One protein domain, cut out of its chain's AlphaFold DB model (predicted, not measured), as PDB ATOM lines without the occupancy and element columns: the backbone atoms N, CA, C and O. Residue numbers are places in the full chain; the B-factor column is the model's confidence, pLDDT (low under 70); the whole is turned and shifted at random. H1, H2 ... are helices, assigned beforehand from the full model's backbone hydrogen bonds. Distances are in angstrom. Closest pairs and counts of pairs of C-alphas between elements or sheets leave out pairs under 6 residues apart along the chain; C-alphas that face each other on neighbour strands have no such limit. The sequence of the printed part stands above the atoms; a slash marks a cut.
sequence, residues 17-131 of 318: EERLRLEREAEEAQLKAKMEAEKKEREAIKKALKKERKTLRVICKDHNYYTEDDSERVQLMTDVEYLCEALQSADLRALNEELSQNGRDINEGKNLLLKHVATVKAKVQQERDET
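AT A GLANCE: This is residues 17 to 131 of the 318 residues of the protein "DnaJ-like protein subfamily C member 2" of Armadillidium vulgare (UniProt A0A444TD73). A small, compact head made of two helical hairpins, H1 with H2 and H3 with H4, packed on each other, has one very long helical arm and one short one. The long arm is residues 17 to 44 of H1, which stick out of the head and make most of the length; residues 125 to 131, the last part of H4, stick out as the short arm, in another direction. The 115 printed residues include four named helices, H1, H2, H3 and H4 in chain order, and no named strand; the class is all helix. The whole is extended, with a radius of gyration of the C-alphas of 21.5 A and spans of 77 by 35 by 21 A.

IN THESE COORDINATES: H1, residues 17 to 62, begins with C-alpha 17 at (-21.921, -23.779, 48.558) and ends with C-alpha 62 at (15.874, -59.601, 6.233), 67.1 A away. H2 is residues 70 to 86, 24.6 A from first to last C-alpha. H3 is residues 89 to 102, 19.7 A long. H4, residues 106 to 131, is 37.8 A long and ends with C-alpha 131 at (-8.885, -30.513, -2.540).

HOW THE PARTS SIT: H1 touches H2 with residues 53 to 60 alone, and the closest C-alphas, of Arg 53 and Cys 84, are 5.6 A apart. These two helices form a hairpin, at a shallow tilt of 8 degrees, opposite ways. H1 touches H3 with residues 45 to 59 alone; the closest C-alphas, of Leu 49 and Ser 89, are 4.7 A apart. They run the same way at a shallow tilt of 32 degrees, only just short of steep. H2 and H3 are close but not clearly touching, with the closest C-alphas, of Cys 84 and Leu 92, 7.4 A apart. H3 and H4 form a second hairpin, at a shallow tilt of 26 degrees; they touch, with the closest C-alphas, of Leu 99 and Gly 109, 6.1 A apart. H4 touches H2 with residues 113 to 120 alone, at a steep tilt of 47 degrees, the same way; the closest C-alphas, of Leu 83 and Val 117, are 6.6 A apart. H1 and H4 are only just apart, at 8.4 A. In H1, H2, H3 and H4 every O i to N i+4 pair is within hydrogen-bond range.

THE WHOLE: The two C-alphas farthest apart, of Glu 17 and Asp 69, are 77.3 A from each other. Without the stretches that stand free, the body of 80 residues spans 35 by 25 by 19 A, with a radius of gyration of 11.7 A. The printed part has no cut. The links H2 to H3 and H3 to H4 are tight, and H1 to H2 is a short link of 7 residues. The mean pLDDT of the printed part is 94.7, and no printed residue is under 70.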
ATOM      1  N   GLU A  17     -23.322 -24.124  48.823       90.06
ATOM      2  CA  GLU A  17     -21.921 -23.779  48.558       90.06
ATOM      3  C   GLU A  17     -21.009 -25.016  48.579       90.06
ATOM      4  O   GLU A  17     -20.173 -25.189  47.692       90.06
ATOM      5  N   GLU A  18     -21.215 -25.926  49.533       91.75
ATOM      6  CA  GLU A  18     -20.494 -27.201  49.609       91.75
ATOM      7  C   GLU A  18     -20.788 -28.102  48.400       91.75
ATOM      8  O   GLU A  18     -19.864 -28.662  47.811       91.75
ATOM      9  N   ARG A  19     -22.056 -28.186  47.968       91.62
ATOM     10  CA  ARG A  19     -22.440 -28.913  46.745       91.62
ATOM     11  C   ARG A  19     -21.777 -28.331  45.499       91.62
ATOM     12  O   ARG A  19     -21.231 -29.091  44.710       91.62
ATOM     13  N   LEU A  20     -21.766 -27.006  45.360       92.31
ATOM     14  CA  LEU A  20     -21.115 -26.324  44.239       92.31
ATOM     15  C   LEU A  20     -19.592 -26.539  44.238       92.31
ATOM     16  O   LEU A  20     -18.972 -26.628  43.180       92.31
ATOM     17  N   ARG A  21     -18.967 -26.613  45.420       92.56
ATOM     18  CA  ARG A  21     -17.540 -26.934  45.552       92.56
ATOM     19  C   ARG A  21     -17.249 -28.372  45.119       92.56
ATOM     20  O   ARG A  21     -16.321 -28.570  44.342       92.56
ATOM     21  N   LEU A  22     -18.046 -29.334  45.588       95.19
ATOM     22  CA  LEU A  22     -17.946 -30.747  45.205       95.19
ATOM     23  C   LEU A  22     -18.137 -30.949  43.697       95.19
ATOM     24  O   LEU A  22     -17.385 -31.697  43.082       95.19
ATOM     25  N   GLU A  23     -19.104 -30.258  43.093       93.94
ATOM     26  CA  GLU A  23     -19.354 -30.314  41.651       93.94
ATOM     27  C   GLU A  23     -18.168 -29.761  40.849       93.94
ATOM     28  O   GLU A  23     -17.680 -30.425  39.940       93.94
ATOM     29  N   ARG A  24     -17.613 -28.611  41.252       91.88
ATOM     30  CA  ARG A  24     -16.424 -28.025  40.611       91.88
ATOM     31  C   ARG A  24     -15.188 -28.920  40.724       91.88
ATOM     32  O   ARG A  24     -14.429 -29.035  39.767       91.88
ATOM     33  N   GLU A  25     -14.981 -29.542  41.883       94.19
ATOM     34  CA  GLU A  25     -13.873 -30.478  42.105       94.19
ATOM     35  C   GLU A  25     -14.039 -31.749  41.258       94.19
ATOM     36  O   GLU A  25     -13.074 -32.221  40.654       94.19
ATOM     37  N   ALA A  26     -15.268 -32.261  41.135       95.75
ATOM     38  CA  ALA A  26     -15.578 -33.387  40.259       95.75
ATOM     39  C   ALA A  26     -15.361 -33.043  38.775       95.75
ATOM     40  O   ALA A  26     -14.757 -33.835  38.050       95.75
ATOM     41  N   GLU A  27     -15.792 -31.862  38.322       94.50
ATOM     42  CA  GLU A  27     -15.556 -31.384  36.954       94.50
ATOM     43  C   GLU A  27     -14.060 -31.218  36.656       94.50
ATOM     44  O   GLU A  27     -13.586 -31.674  35.613       94.50
ATOM     45  N   GLU A  28     -13.290 -30.621  37.572       94.75
ATOM     46  CA  GLU A  28     -11.838 -30.464  37.423       94.75
ATOM     47  C   GLU A  28     -11.127 -31.825  37.369       94.75
ATOM     48  O   GLU A  28     -10.269 -32.047  36.505       94.75
ATOM     49  N   ALA A  29     -11.522 -32.769  38.230       95.62
ATOM     50  CA  ALA A  29     -11.000 -34.130  38.224       95.62
ATOM     51  C   ALA A  29     -11.312 -34.859  36.904       95.62
ATOM     52  O   ALA A  29     -10.424 -35.500  36.337       95.62
ATOM     53  N   GLN A  30     -12.530 -34.717  36.368       95.81
ATOM     54  CA  GLN A  30     -12.911 -35.288  35.071       95.81
ATOM     55  C   GLN A  30     -12.112 -34.676  33.915       95.81
ATOM     56  O   GLN A  30     -11.627 -35.401  33.043       95.81
ATOM     57  N   LEU A  31     -11.923 -33.354  33.911       94.50
ATOM     58  CA  LEU A  31     -11.129 -32.657  32.897       94.50
ATOM     59  C   LEU A  31      -9.669 -33.115  32.928       94.50
ATOM     60  O   LEU A  31      -9.095 -33.419  31.881       94.50
ATOM     61  N   LYS A  32      -9.082 -33.228  34.123       95.69
ATOM     62  CA  LYS A  32      -7.715 -33.724  34.306       95.69
ATOM     63  C   LYS A  32      -7.575 -35.178  33.854       95.69
ATOM     64  O   LYS A  32      -6.639 -35.486  33.116       95.69
ATOM     65  N   ALA A  33      -8.521 -36.045  34.220       97.06
ATOM     66  CA  ALA A  33      -8.535 -37.445  33.801       97.06
ATOM     67  C   ALA A  33      -8.646 -37.586  32.274       97.06
ATOM     68  O   ALA A  33      -7.912 -38.372  31.675       97.06
ATOM     69  N   LYS A  34      -9.495 -36.779  31.622       95.81
ATOM     70  CA  LYS A  34      -9.637 -36.771  30.159       95.81
ATOM     71  C   LYS A  34      -8.352 -36.323  29.457       95.81
ATOM     72  O   LYS A  34      -7.919 -36.974  28.512       95.81
ATOM     73  N   MET A  35      -7.719 -35.254  29.944       92.62
ATOM     74  CA  MET A  35      -6.447 -34.761  29.400       92.62
ATOM     75  C   MET A  35      -5.313 -35.784  29.569       92.62
ATOM     76  O   MET A  35      -4.481 -35.948  28.676       92.62
ATOM     77  N   GLU A  36      -5.265 -36.484  30.705       96.06
ATOM     78  CA  GLU A  36      -4.280 -37.542  30.939       96.06
ATOM     79  C   GLU A  36      -4.532 -38.767  30.047       96.06
ATOM     80  O   GLU A  36      -3.579 -39.317  29.493       96.06
ATOM     81  N   ALA A  37      -5.794 -39.166  29.864       96.38
ATOM     82  CA  ALA A  37      -6.173 -40.254  28.968       96.38
ATOM     83  C   ALA A  37      -5.786 -39.949  27.512       96.38
ATOM     84  O   ALA A  37      -5.112 -40.763  26.885       96.38
ATOM     85  N   GLU A  38      -6.098 -38.749  27.013       94.56
ATOM     86  CA  GLU A  38      -5.721 -38.309  25.662       94.56
ATOM     87  C   GLU A  38      -4.192 -38.277  25.482       94.56
ATOM     88  O   GLU A  38      -3.655 -38.710  24.458       94.56
ATOM     89  N   LYS A  39      -3.452 -37.820  26.505       94.88
ATOM     90  CA  LYS A  39      -1.983 -37.844  26.481       94.88
ATOM     91  C   LYS A  39      -1.448 -39.276  26.393       94.88
ATOM     92  O   LYS A  39      -0.572 -39.537  25.567       94.88
ATOM     93  N   LYS A  40      -1.973 -40.196  27.212       96.88
ATOM     94  CA  LYS A  40      -1.583 -41.617  27.203       96.88
ATOM     95  C   LYS A  40      -1.901 -42.276  25.864       96.88
ATOM     96  O   LYS A  40      -1.052 -42.983  25.326       96.88
ATOM     97  N   GLU A  41      -3.071 -42.007  25.297       93.81
ATOM     98  CA  GLU A  41      -3.476 -42.520  23.988       93.81
ATOM     99  C   GLU A  41      -2.538 -42.025  22.878       93.81
ATOM    100  O   GLU A  41      -2.013 -42.814  22.090       93.81
ATOM    101  N   ARG A  42      -2.207 -40.729  22.871       90.44
ATOM    102  CA  ARG A  42      -1.268 -40.149  21.900       90.44
ATOM    103  C   ARG A  42       0.137 -40.739  22.010       90.44
ATOM    104  O   ARG A  42       0.803 -40.959  20.995       90.44
ATOM    105  N   GLU A  43       0.618 -40.969  23.229       95.38
ATOM    106  CA  GLU A  43       1.906 -41.625  23.471       95.38
ATOM    107  C   GLU A  43       1.886 -43.093  23.024       95.38
ATOM    108  O   GLU A  43       2.849 -43.548  22.396       95.38
ATOM    109  N   ALA A  44       0.780 -43.808  23.250       95.38
ATOM    110  CA  ALA A  44       0.588 -45.177  22.782       95.38
ATOM    111  C   ALA A  44       0.598 -45.264  21.247       95.38
ATOM    112  O   ALA A  44       1.340 -46.082  20.701       95.38
ATOM    113  N   ILE A  45      -0.114 -44.371  20.548       91.88
ATOM    114  CA  ILE A  45      -0.120 -44.302  19.075       91.88
ATOM    115  C   ILE A  45       1.291 -44.026  18.541       91.88
ATOM    116  O   ILE A  45       1.766 -44.719  17.643       91.88
ATOM    117  N   LYS A  46       2.022 -43.067  19.126       93.44
ATOM    118  CA  LYS A  46       3.411 -42.774  18.727       93.44
ATOM    119  C   LYS A  46       4.338 -43.969  18.938       93.44
ATOM    120  O   LYS A  46       5.215 -44.218  18.108       93.44
ATOM    121  N   LYS A  47       4.181 -44.691  20.049       97.12
ATOM    122  CA  LYS A  47       4.973 -45.891  20.345       97.12
ATOM    123  C   LYS A  47       4.644 -47.022  19.369       97.12
ATOM    124  O   LYS A  47       5.574 -47.643  18.859       97.12
ATOM    125  N   ALA A  48       3.363 -47.243  19.079       96.25
ATOM    126  CA  ALA A  48       2.909 -48.216  18.092       96.25
ATOM    127  C   ALA A  48       3.475 -47.892  16.704       96.25
ATOM    128  O   ALA A  48       4.141 -48.730  16.111       96.25
ATOM    129  N   LEU A  49       3.350 -46.645  16.244       96.50
ATOM    130  CA  LEU A  49       3.867 -46.225  14.941       96.50
ATOM    131  C   LEU A  49       5.386 -46.429  14.819       96.50
ATOM    132  O   LEU A  49       5.871 -46.945  13.816       96.50
ATOM    133  N   LYS A  50       6.157 -46.078  15.859       97.62
ATOM    134  CA  LYS A  50       7.608 -46.333  15.890       97.62
ATOM    135  C   LYS A  50       7.937 -47.824  15.820       97.62
ATOM    136  O   LYS A  50       8.895 -48.191  15.144       97.62
ATOM    137  N   LYS A  51       7.168 -48.662  16.524       98.12
ATOM    138  CA  LYS A  51       7.326 -50.118  16.498       98.12
ATOM    139  C   LYS A  51       7.059 -50.655  15.093       98.12
ATOM    140  O   LYS A  51       7.945 -51.294  14.544       98.12
ATOM    141  N   GLU A  52       5.915 -50.335  14.494       98.25
ATOM    142  CA  GLU A  52       5.532 -50.876  13.184       98.25
ATOM    143  C   GLU A  52       6.471 -50.424  12.058       98.25
ATOM    144  O   GLU A  52       6.862 -51.239  11.228       98.25
ATOM    145  N   ARG A  53       6.944 -49.168  12.078       98.38
ATOM    146  CA  ARG A  53       7.981 -48.695  11.141       98.38
ATOM    147  C   ARG A  53       9.301 -49.450  11.298       98.38
ATOM    148  O   ARG A  53      10.007 -49.678  10.323       98.38
ATOM    149  N   LYS A  54       9.691 -49.783  12.533       98.44
ATOM    150  CA  LYS A  54      10.895 -50.590  12.775       98.44
ATOM    151  C   LYS A  54      10.693 -52.009  12.244       98.44
ATOM    152  O   LYS A  54      11.588 -52.513  11.579       98.44
ATOM    153  N   THR A  55       9.539 -52.615  12.514       98.38
ATOM    154  CA  THR A  55       9.186 -53.954  12.032       98.38
ATOM    155  C   THR A  55       9.242 -54.030  10.507       98.38
ATOM    156  O   THR A  55       9.935 -54.901   9.996       98.38
ATOM    157  N   LEU A  56       8.629 -53.079   9.787       98.38
ATOM    158  CA  LEU A  56       8.641 -53.060   8.319       98.38
ATOM    159  C   LEU A  56      10.069 -53.037   7.761       98.38
ATOM    160  O   LEU A  56      10.426 -53.852   6.916       98.38
ATOM    161  N   ARG A  57      10.916 -52.138   8.284       98.44
ATOM    162  CA  ARG A  57      12.324 -52.041   7.864       98.44
ATOM    163  C   ARG A  57      13.096 -53.332   8.103       98.44
ATOM    164  O   ARG A  57      13.925 -53.689   7.276       98.44
ATOM    165  N   VAL A  58      12.850 -53.997   9.232       98.25
ATOM    166  CA  VAL A  58      13.496 -55.274   9.560       98.25
ATOM    167  C   VAL A  58      13.032 -56.362   8.594       98.25
ATOM    168  O   VAL A  58      13.882 -56.956   7.949       98.25
ATOM    169  N   ILE A  59      11.719 -56.539   8.396       97.44
ATOM    170  CA  ILE A  59      11.166 -57.538   7.463       97.44
ATOM    171  C   ILE A  59      11.758 -57.362   6.062       97.44
ATOM    172  O   ILE A  59      12.258 -58.324   5.482       97.44
ATOM    173  N   CYS A  60      11.730 -56.139   5.525       97.31
ATOM    174  CA  CYS A  60      12.267 -55.871   4.195       97.31
ATOM    175  C   CYS A  60      13.775 -56.127   4.139       97.31
ATOM    176  O   CYS A  60      14.232 -56.779   3.210       97.31
ATOM    177  N   LYS A  61      14.551 -55.673   5.130       97.19
ATOM    178  CA  LYS A  61      16.002 -55.905   5.165       97.19
ATOM    179  C   LYS A  61      16.348 -57.396   5.230       97.19
ATOM    180  O   LYS A  61      17.259 -57.822   4.525       97.19
ATOM    181  N   ASP A  62      15.630 -58.167   6.041       96.31
ATOM    182  CA  ASP A  62      15.874 -59.601   6.233       96.31
ATOM    183  C   ASP A  62      15.611 -60.406   4.947       96.31
ATOM    184  O   ASP A  62      16.263 -61.420   4.717       96.31
ATOM    185  N   HIS A  63      14.736 -59.912   4.064       95.88
ATOM    186  CA  HIS A  63      14.472 -60.487   2.736       95.88
ATOM    187  C   HIS A  63      15.255 -59.788   1.609       95.88
ATOM    188  O   HIS A  63      14.850 -59.834   0.450       95.88
ATOM    189  N   ASN A  64      16.348 -59.087   1.934       95.88
ATOM    190  CA  ASN A  64      17.161 -58.319   0.982       95.88
ATOM    191  C   ASN A  64      16.346 -57.334   0.116       95.88
ATOM    192  O   ASN A  64      16.600 -57.147  -1.070       95.88
ATOM    193  N   TYR A  65      15.326 -56.723   0.716       96.81
ATOM    194  CA  TYR A  65      14.333 -55.862   0.071       96.81
ATOM    195  C   TYR A  65      13.626 -56.516  -1.121       96.81
ATOM    196  O   TYR A  65      13.151 -55.808  -1.997       96.81
ATOM    197  N   TYR A  66      13.516 -57.847  -1.138       96.81
ATOM    198  CA  TYR A  66      12.822 -58.604  -2.178       96.81
ATOM    199  C   TYR A  66      13.366 -58.356  -3.595       96.81
ATOM    200  O   TYR A  66      12.613 -58.354  -4.569       96.81
ATOM    201  N   THR A  67      14.679 -58.150  -3.727       96.31
ATOM    202  CA  THR A  67      15.349 -58.083  -5.031       96.31
ATOM    203  C   THR A  67      16.821 -58.480  -4.937       96.31
ATOM    204  O   THR A  67      17.461 -58.351  -3.891       96.31
ATOM    205  N   GLU A  68      17.369 -58.962  -6.048       95.25
ATOM    206  CA  GLU A  68      18.803 -59.213  -6.222       95.25
ATOM    207  C   GLU A  68      19.504 -58.038  -6.924       95.25
ATOM    208  O   GLU A  68      20.709 -57.861  -6.760       95.25
ATOM    209  N   ASP A  69      18.757 -57.185  -7.632       95.94
ATOM    210  CA  ASP A  69      19.299 -56.052  -8.380       95.94
ATOM    211  C   ASP A  69      19.584 -54.844  -7.470       95.94
ATOM    212  O   ASP A  69      18.740 -54.407  -6.683       95.94
ATOM    213  N   ASP A  70      20.790 -54.281  -7.584       94.00
ATOM    214  CA  ASP A  70      21.236 -53.151  -6.763       94.00
ATOM    215  C   ASP A  70      20.413 -51.880  -7.019       94.00
ATOM    216  O   ASP A  70      20.086 -51.155  -6.075       94.00
ATOM    217  N   SER A  71      20.066 -51.606  -8.280       93.50
ATOM    218  CA  SER A  71      19.317 -50.402  -8.656       93.50
ATOM    219  C   SER A  71      17.884 -50.469  -8.133       93.50
ATOM    220  O   SER A  71      17.370 -49.514  -7.545       93.50
ATOM    221  N   GLU A  72      17.240 -51.620  -8.294       95.00
ATOM    222  CA  GLU A  72      15.902 -51.876  -7.790       95.00
ATOM    223  C   GLU A  72      15.849 -51.851  -6.260       95.00
ATOM    224  O   GLU A  72      14.898 -51.314  -5.685       95.00
ATOM    225  N   ARG A  73      16.892 -52.342  -5.582       96.38
ATOM    226  CA  ARG A  73      16.968 -52.307  -4.117       96.38
ATOM    227  C   ARG A  73      16.883 -50.887  -3.582       96.38
ATOM    228  O   ARG A  73      16.148 -50.639  -2.631       96.38
ATOM    229  N   VAL A  74      17.600 -49.949  -4.201       96.31
ATOM    230  CA  VAL A  74      17.569 -48.530  -3.807       96.31
ATOM    231  C   VAL A  74      16.159 -47.948  -3.960       96.31
ATOM    232  O   VAL A  74      15.692 -47.210  -3.084       96.31
ATOM    233  N   GLN A  75      15.446 -48.317  -5.026       95.56
ATOM    234  CA  GLN A  75      14.063 -47.890  -5.234       95.56
ATOM    235  C   GLN A  75      13.122 -48.484  -4.175       95.56
ATOM    236  O   GLN A  75      12.366 -47.741  -3.549       95.56
ATOM    237  N   LEU A  76      13.221 -49.786  -3.893       95.94
ATOM    238  CA  LEU A  76      12.396 -50.456  -2.881       95.94
ATOM    239  C   LEU A  76      12.685 -49.934  -1.465       95.94
ATOM    240  O   LEU A  76      11.759 -49.754  -0.679       95.94
ATOM    241  N   MET A  77      13.939 -49.602  -1.145       97.44
ATOM    242  CA  MET A  77      14.293 -48.913   0.103       97.44
ATOM    243  C   MET A  77      13.588 -47.557   0.224       97.44
ATOM    244  O   MET A  77      13.039 -47.234   1.278       97.44
ATOM    245  N   THR A  78      13.573 -46.780  -0.860       96.88
ATOM    246  CA  THR A  78      12.891 -45.480  -0.911       96.88
ATOM    247  C   THR A  78      11.383 -45.643  -0.729       96.88
ATOM    248  O   THR A  78      10.763 -44.907   0.040       96.88
ATOM    249  N   ASP A  79      10.792 -46.643  -1.378       96.62
ATOM    250  CA  ASP A  79       9.371 -46.954  -1.254       96.62
ATOM    251  C   ASP A  79       8.996 -47.430   0.167       96.62
ATOM    252  O   ASP A  79       7.948 -47.038   0.684       96.62
ATOM    253  N   VAL A  80       9.858 -48.192   0.854       97.81
ATOM    254  CA  VAL A  80       9.665 -48.565   2.272       97.81
ATOM    255  C   VAL A  80       9.641 -47.333   3.180       97.81
ATOM    256  O   VAL A  80       8.796 -47.247   4.077       97.81
ATOM    257  N   GLU A  81      10.543 -46.371   2.971       97.81
ATOM    258  CA  GLU A  81      10.543 -45.129   3.755       97.81
ATOM    259  C   GLU A  81       9.312 -44.269   3.445       97.81
ATOM    260  O   GLU A  81       8.668 -43.772   4.370       97.81
ATOM    261  N   TYR A  82       8.901 -44.196   2.177       97.44
ATOM    262  CA  TYR A  82       7.652 -43.543   1.787       97.44
ATOM    263  C   TYR A  82       6.433 -44.160   2.489       97.44
ATOM    264  O   TYR A  82       5.615 -43.437   3.060       97.44
ATOM    265  N   LEU A  83       6.327 -45.495   2.528       96.94
ATOM    266  CA  LEU A  83       5.264 -46.190   3.262       96.94
ATOM    267  C   LEU A  83       5.326 -45.907   4.767       96.94
ATOM    268  O   LEU A  83       4.291 -45.672   5.390       96.94
ATOM    269  N   CYS A  84       6.528 -45.880   5.356       97.06
ATOM    270  CA  CYS A  84       6.707 -45.521   6.761       97.06
ATOM    271  C   CYS A  84       6.177 -44.114   7.059       97.06
ATOM    272  O   CYS A  84       5.608 -43.893   8.131       97.06
ATOM    273  N   GLU A  85       6.380 -43.161   6.154       95.44
ATOM    274  CA  GLU A  85       5.929 -41.778   6.309       95.44
ATOM    275  C   GLU A  85       4.427 -41.610   6.081       95.44
ATOM    276  O   GLU A  85       3.784 -40.898   6.854       95.44
ATOM    277  N   ALA A  86       3.875 -42.285   5.072       94.00
ATOM    278  CA  ALA A  86       2.503 -42.089   4.621       94.00
ATOM    279  C   ALA A  86       1.451 -42.873   5.425       94.00
ATOM    280  O   ALA A  86       0.328 -42.398   5.585       94.00
ATOM    281  N   LEU A  87       1.783 -44.065   5.930       94.50
ATOM    282  CA  LEU A  87       0.811 -44.948   6.579       94.50
ATOM    283  C   LEU A  87       0.662 -44.694   8.088       94.50
ATOM    284  O   LEU A  87       1.616 -44.364   8.802       94.50
ATOM    285  N   GLN A  88      -0.553 -44.923   8.593       93.75
ATOM    286  CA  GLN A  88      -0.853 -44.902  10.025       93.75
ATOM    287  C   GLN A  88      -0.504 -46.239  10.700       93.75
ATOM    288  O   GLN A  88      -0.194 -47.236  10.052       93.75
ATOM    289  N   SER A  89      -0.556 -46.276  12.037       93.19
ATOM    290  CA  SER A  89      -0.150 -47.453  12.820       93.19
ATOM    291  C   SER A  89      -0.958 -48.713  12.514       93.19
ATOM    292  O   SER A  89      -0.408 -49.804  12.609       93.19
ATOM    293  N   ALA A  90      -2.243 -48.576  12.178       94.81
ATOM    294  CA  ALA A  90      -3.091 -49.718  11.843       94.81
ATOM    295  C   ALA A  90      -2.720 -50.302  10.472       94.81
ATOM    296  O   ALA A  90      -2.501 -51.505  10.363       94.81
ATOM    297  N   ASP A  91      -2.554 -49.444   9.465       95.56
ATOM    298  CA  ASP A  91      -2.212 -49.870   8.105       95.56
ATOM    299  C   ASP A  91      -0.797 -50.458   8.026       95.56
ATOM    300  O   ASP A  91      -0.597 -51.494   7.398       95.56
ATOM    301  N   LEU A  92       0.186 -49.859   8.718       97.25
ATOM    302  CA  LEU A  92       1.539 -50.428   8.804       97.25
ATOM    303  C   LEU A  92       1.540 -51.792   9.484       97.25
ATOM    304  O   LEU A  92       2.280 -52.679   9.072       97.25
ATOM    305  N   ARG A  93       0.718 -51.966  10.525       97.69
ATOM    306  CA  ARG A  93       0.583 -53.257  11.193       97.69
ATOM    307  C   ARG A  93      -0.003 -54.306  10.250       97.69
ATOM    308  O   ARG A  93       0.543 -55.400  10.178       97.69
ATOM    309  N   ALA A  94      -1.060 -53.964   9.512       97.50
ATOM    310  CA  ALA A  94      -1.662 -54.860   8.528       97.50
ATOM    311  C   ALA A  94      -0.657 -55.250   7.430       97.50
ATOM    312  O   ALA A  94      -0.523 -56.429   7.123       97.50
ATOM    313  N   LEU A  95       0.113 -54.286   6.911       97.31
ATOM    314  CA  LEU A  95       1.188 -54.549   5.951       97.31
ATOM    315  C   LEU A  95       2.271 -55.472   6.532       97.31
ATOM    316  O   LEU A  95       2.703 -56.407   5.866       97.31
ATOM    317  N   ASN A  96       2.708 -55.233   7.772       97.94
ATOM    318  CA  ASN A  96       3.698 -56.081   8.438       97.94
ATOM    319  C   ASN A  96       3.191 -57.518   8.607       97.94
ATOM    320  O   ASN A  96       3.945 -58.466   8.390       97.94
ATOM    321  N   GLU A  97       1.927 -57.680   9.001       97.62
ATOM    322  CA  GLU A  97       1.281 -58.985   9.141       97.62
ATOM    323  C   GLU A  97       1.154 -59.684   7.775       97.62
ATOM    324  O   GLU A  97       1.508 -60.857   7.666       97.62
ATOM    325  N   GLU A  98       0.757 -58.963   6.722       96.44
ATOM    326  CA  GLU A  98       0.644 -59.488   5.355       96.44
ATOM    327  C   GLU A  98       2.007 -59.907   4.785       96.44
ATOM    328  O   GLU A  98       2.137 -61.019   4.278       96.44
ATOM    329  N   LEU A  99       3.052 -59.084   4.935       96.44
ATOM    330  CA  LEU A  99       4.416 -59.433   4.515       96.44
ATOM    331  C   LEU A  99       4.977 -60.617   5.309       96.44
ATOM    332  O   LEU A  99       5.638 -61.476   4.739       96.44
ATOM    333  N   SER A 100       4.689 -60.706   6.608       95.31
ATOM    334  CA  SER A 100       5.156 -61.836   7.426       95.31
ATOM    335  C   SER A 100       4.490 -63.161   7.033       95.31
ATOM    336  O   SER A 100       5.078 -64.228   7.208       95.31
ATOM    337  N   GLN A 101       3.250 -63.114   6.537       94.62
ATOM    338  CA  GLN A 101       2.488 -64.302   6.149       94.62
ATOM    339  C   GLN A 101       2.758 -64.715   4.699       94.62
ATOM    340  O   GLN A 101       2.996 -65.895   4.438       94.62
ATOM    341  N   ASN A 102       2.756 -63.737   3.793       92.81
ATOM    342  CA  ASN A 102       2.696 -63.934   2.345       92.81
ATOM    343  C   ASN A 102       3.953 -63.432   1.615       92.81
ATOM    344  O   ASN A 102       4.035 -63.551   0.404       92.81
ATOM    345  N   GLY A 103       4.923 -62.836   2.311       88.81
ATOM    346  CA  GLY A 103       6.160 -62.313   1.722       88.81
ATOM    347  C   GLY A 103       7.328 -63.292   1.790       88.81
ATOM    348  O   GLY A 103       8.455 -62.862   1.987       88.81
ATOM    349  N   ARG A 104       7.087 -64.605   1.711       89.00
ATOM    350  CA  ARG A 104       8.175 -65.596   1.829       89.00
ATOM    351  C   ARG A 104       9.007 -65.692   0.556       89.00
ATOM    352  O   ARG A 104      10.212 -65.908   0.639       89.00
ATOM    353  N   ASP A 105       8.364 -65.547  -0.599       93.56
ATOM    354  CA  ASP A 105       9.036 -65.476  -1.891       93.56
ATOM    355  C   ASP A 105       9.414 -64.030  -2.241       93.56
ATOM    356  O   ASP A 105       8.699 -63.078  -1.912       93.56
ATOM    357  N   ILE A 106      10.529 -63.876  -2.961       93.62
ATOM    358  CA  ILE A 106      11.026 -62.582  -3.445       93.62
ATOM    359  C   ILE A 106       9.948 -61.871  -4.275       93.62
ATOM    360  O   ILE A 106       9.660 -60.698  -4.046       93.62
ATOM    361  N   ASN A 107       9.294 -62.569  -5.204       94.12
ATOM    362  CA  ASN A 107       8.299 -61.948  -6.073       94.12
ATOM    363  C   ASN A 107       7.021 -61.603  -5.309       94.12
ATOM    364  O   ASN A 107       6.445 -60.540  -5.537       94.12
ATOM    365  N   GLU A 108       6.574 -62.467  -4.397       95.12
ATOM    366  CA  GLU A 108       5.376 -62.216  -3.588       95.12
ATOM    367  C   GLU A 108       5.559 -60.992  -2.684       95.12
ATOM    368  O   GLU A 108       4.749 -60.062  -2.732       95.12
ATOM    369  N   GLY A 109       6.662 -60.936  -1.928       95.69
ATOM    370  CA  GLY A 109       6.969 -59.810  -1.045       95.69
ATOM    371  C   GLY A 109       7.144 -58.494  -1.805       95.69
ATOM    372  O   GLY A 109       6.590 -57.463  -1.407       95.69
ATOM    373  N   LYS A 110       7.828 -58.533  -2.955       96.12
ATOM    374  CA  LYS A 110       7.979 -57.377  -3.847       96.12
ATOM    375  C   LYS A 110       6.639 -56.892  -4.397       96.12
ATOM    376  O   LYS A 110       6.347 -55.697  -4.335       96.12
ATOM    377  N   ASN A 111       5.804 -57.799  -4.904       96.06
ATOM    378  CA  ASN A 111       4.487 -57.458  -5.443       96.06
ATOM    379  C   ASN A 111       3.576 -56.854  -4.369       96.06
ATOM    380  O   ASN A 111       2.881 -55.872  -4.641       96.06
ATOM    381  N   LEU A 112       3.608 -57.389  -3.146       96.69
ATOM    382  CA  LEU A 112       2.889 -56.820  -2.006       96.69
ATOM    383  C   LEU A 112       3.352 -55.392  -1.714       96.69
ATOM    384  O   LEU A 112       2.517 -54.489  -1.621       96.69
ATOM    385  N   LEU A 113       4.666 -55.161  -1.635       95.88
ATOM    386  CA  LEU A 113       5.212 -53.830  -1.377       95.88
ATOM    387  C   LEU A 113       4.776 -52.826  -2.454       95.88
ATOM    388  O   LEU A 113       4.214 -51.778  -2.134       95.88
ATOM    389  N   LEU A 114       4.962 -53.169  -3.732       96.50
ATOM    390  CA  LEU A 114       4.602 -52.305  -4.858       96.50
ATOM    391  C   LEU A 114       3.095 -52.020  -4.913       96.50
ATOM    392  O   LEU A 114       2.693 -50.882  -5.167       96.50
ATOM    393  N   LYS A 115       2.252 -53.017  -4.618       96.81
ATOM    394  CA  LYS A 115       0.794 -52.850  -4.530       96.81
ATOM    395  C   LYS A 115       0.409 -51.845  -3.442       96.81
ATOM    396  O   LYS A 115      -0.432 -50.973  -3.683       96.81
ATOM    397  N   HIS A 116       1.022 -51.932  -2.261       96.88
ATOM    398  CA  HIS A 116       0.773 -50.987  -1.167       96.88
ATOM    399  C   HIS A 116       1.256 -49.578  -1.515       96.88
ATOM    400  O   HIS A 116       0.505 -48.619  -1.341       96.88
ATOM    401  N   VAL A 117       2.445 -49.440  -2.105       96.94
ATOM    402  CA  VAL A 117       2.973 -48.150  -2.586       96.94
ATOM    403  C   VAL A 117       2.029 -47.508  -3.599       96.94
ATOM    404  O   VAL A 117       1.689 -46.332  -3.465       96.94
ATOM    405  N   ALA A 118       1.574 -48.270  -4.597       97.00
ATOM    406  CA  ALA A 118       0.639 -47.789  -5.610       97.00
ATOM    407  C   ALA A 118      -0.693 -47.350  -4.987       97.00
ATOM    408  O   ALA A 118      -1.203 -46.277  -5.311       97.00
ATOM    409  N   THR A 119      -1.218 -48.133  -4.041       96.12
ATOM    410  CA  THR A 119      -2.453 -47.808  -3.313       96.12
ATOM    411  C   THR A 119      -2.325 -46.490  -2.550       96.12
ATOM    412  O   THR A 119      -3.212 -45.641  -2.625       96.12
ATOM    413  N   VAL A 120      -1.212 -46.284  -1.840       95.56
ATOM    414  CA  VAL A 120      -0.955 -45.045  -1.095       95.56
ATOM    415  C   VAL A 120      -0.803 -43.855  -2.044       95.56
ATOM    416  O   VAL A 120      -1.438 -42.826  -1.827       95.56
ATOM    417  N   LYS A 121      -0.037 -44.001  -3.133       93.56
ATOM    418  CA  LYS A 121       0.124 -42.946  -4.148       93.56
ATOM    419  C   LYS A 121      -1.220 -42.553  -4.775       93.56
ATOM    420  O   LYS A 121      -1.485 -41.363  -4.927       93.56
ATOM    421  N   ALA A 122      -2.085 -43.525  -5.075       95.19
ATOM    422  CA  ALA A 122      -3.422 -43.276  -5.612       95.19
ATOM    423  C   ALA A 122      -4.317 -42.518  -4.619       95.19
ATOM    424  O   ALA A 122      -4.939 -41.528  -5.002       95.19
ATOM    425  N   LYS A 123      -4.328 -42.921  -3.339       92.00
ATOM    426  CA  LYS A 123      -5.077 -42.211  -2.284       92.00
ATOM    427  C   LYS A 123      -4.605 -40.765  -2.124       92.00
ATOM    428  O   LYS A 123      -5.424 -39.855  -2.138       92.00
ATOM    429  N   VAL A 124      -3.290 -40.541  -2.051       89.62
ATOM    430  CA  VAL A 124      -2.714 -39.189  -1.930       89.62
ATOM    431  C   VAL A 124      -3.067 -38.324  -3.142       89.62
ATOM    432  O   VAL A 124      -3.359 -37.140  -2.991       89.62
ATOM    433  N   GLN A 125      -3.053 -38.890  -4.350       87.44
ATOM    434  CA  GLN A 125      -3.442 -38.151  -5.550       87.44
ATOM    435  C   GLN A 125      -4.936 -37.803  -5.543       87.44
ATOM    436  O   GLN A 125      -5.291 -36.663  -5.837       87.44
ATOM    437  N   GLN A 126      -5.797 -38.739  -5.135       89.94
ATOM    438  CA  GLN A 126      -7.233 -38.500  -5.009       89.94
ATOM    439  C   GLN A 126      -7.537 -37.369  -4.013       89.94
ATOM    440  O   GLN A 126      -8.282 -36.451  -4.349       89.94
ATOM    441  N   GLU A 127      -6.903 -37.369  -2.837       88.12
ATOM    442  CA  GLU A 127      -7.061 -36.298  -1.841       88.12
ATOM    443  C   GLU A 127      -6.630 -34.927  -2.393       88.12
ATOM    444  O   GLU A 127      -7.264 -33.900  -2.122       88.12
ATOM    445  N   ARG A 128      -5.570 -34.888  -3.213       86.31
ATOM    446  CA  ARG A 128      -5.105 -33.656  -3.876       86.31
ATOM    447  C   ARG A 128      -6.086 -33.173  -4.939       86.31
ATOM    448  O   ARG A 128      -6.335 -31.971  -5.015       86.31
ATOM    449  N   ASP A 129      -6.660 -34.080  -5.718       84.31
ATOM    450  CA  ASP A 129      -7.618 -33.745  -6.773       84.31
ATOM    451  C   ASP A 129      -8.968 -33.289  -6.193       84.31
ATOM    452  O   ASP A 129      -9.594 -32.368  -6.722       84.31
ATOM    453  N   GLU A 130      -9.405 -33.869  -5.075       79.88
ATOM    454  CA  GLU A 130     -10.610 -33.455  -4.341       79.88
ATOM    455  C   GLU A 130     -10.430 -32.077  -3.683       79.88
ATOM    456  O   GLU A 130     -11.305 -31.211  -3.794       79.88
ATOM    457  N   THR A 131      -9.256 -31.827  -3.095       70.25
ATOM    458  CA  THR A 131      -8.885 -30.513  -2.540       70.25
ATOM    459  C   THR A 131      -8.701 -29.460  -3.646       70.25
ATOM    460  O   THR A 131      -9.010 -28.283  -3.461       70.25
TER     461      THR A 131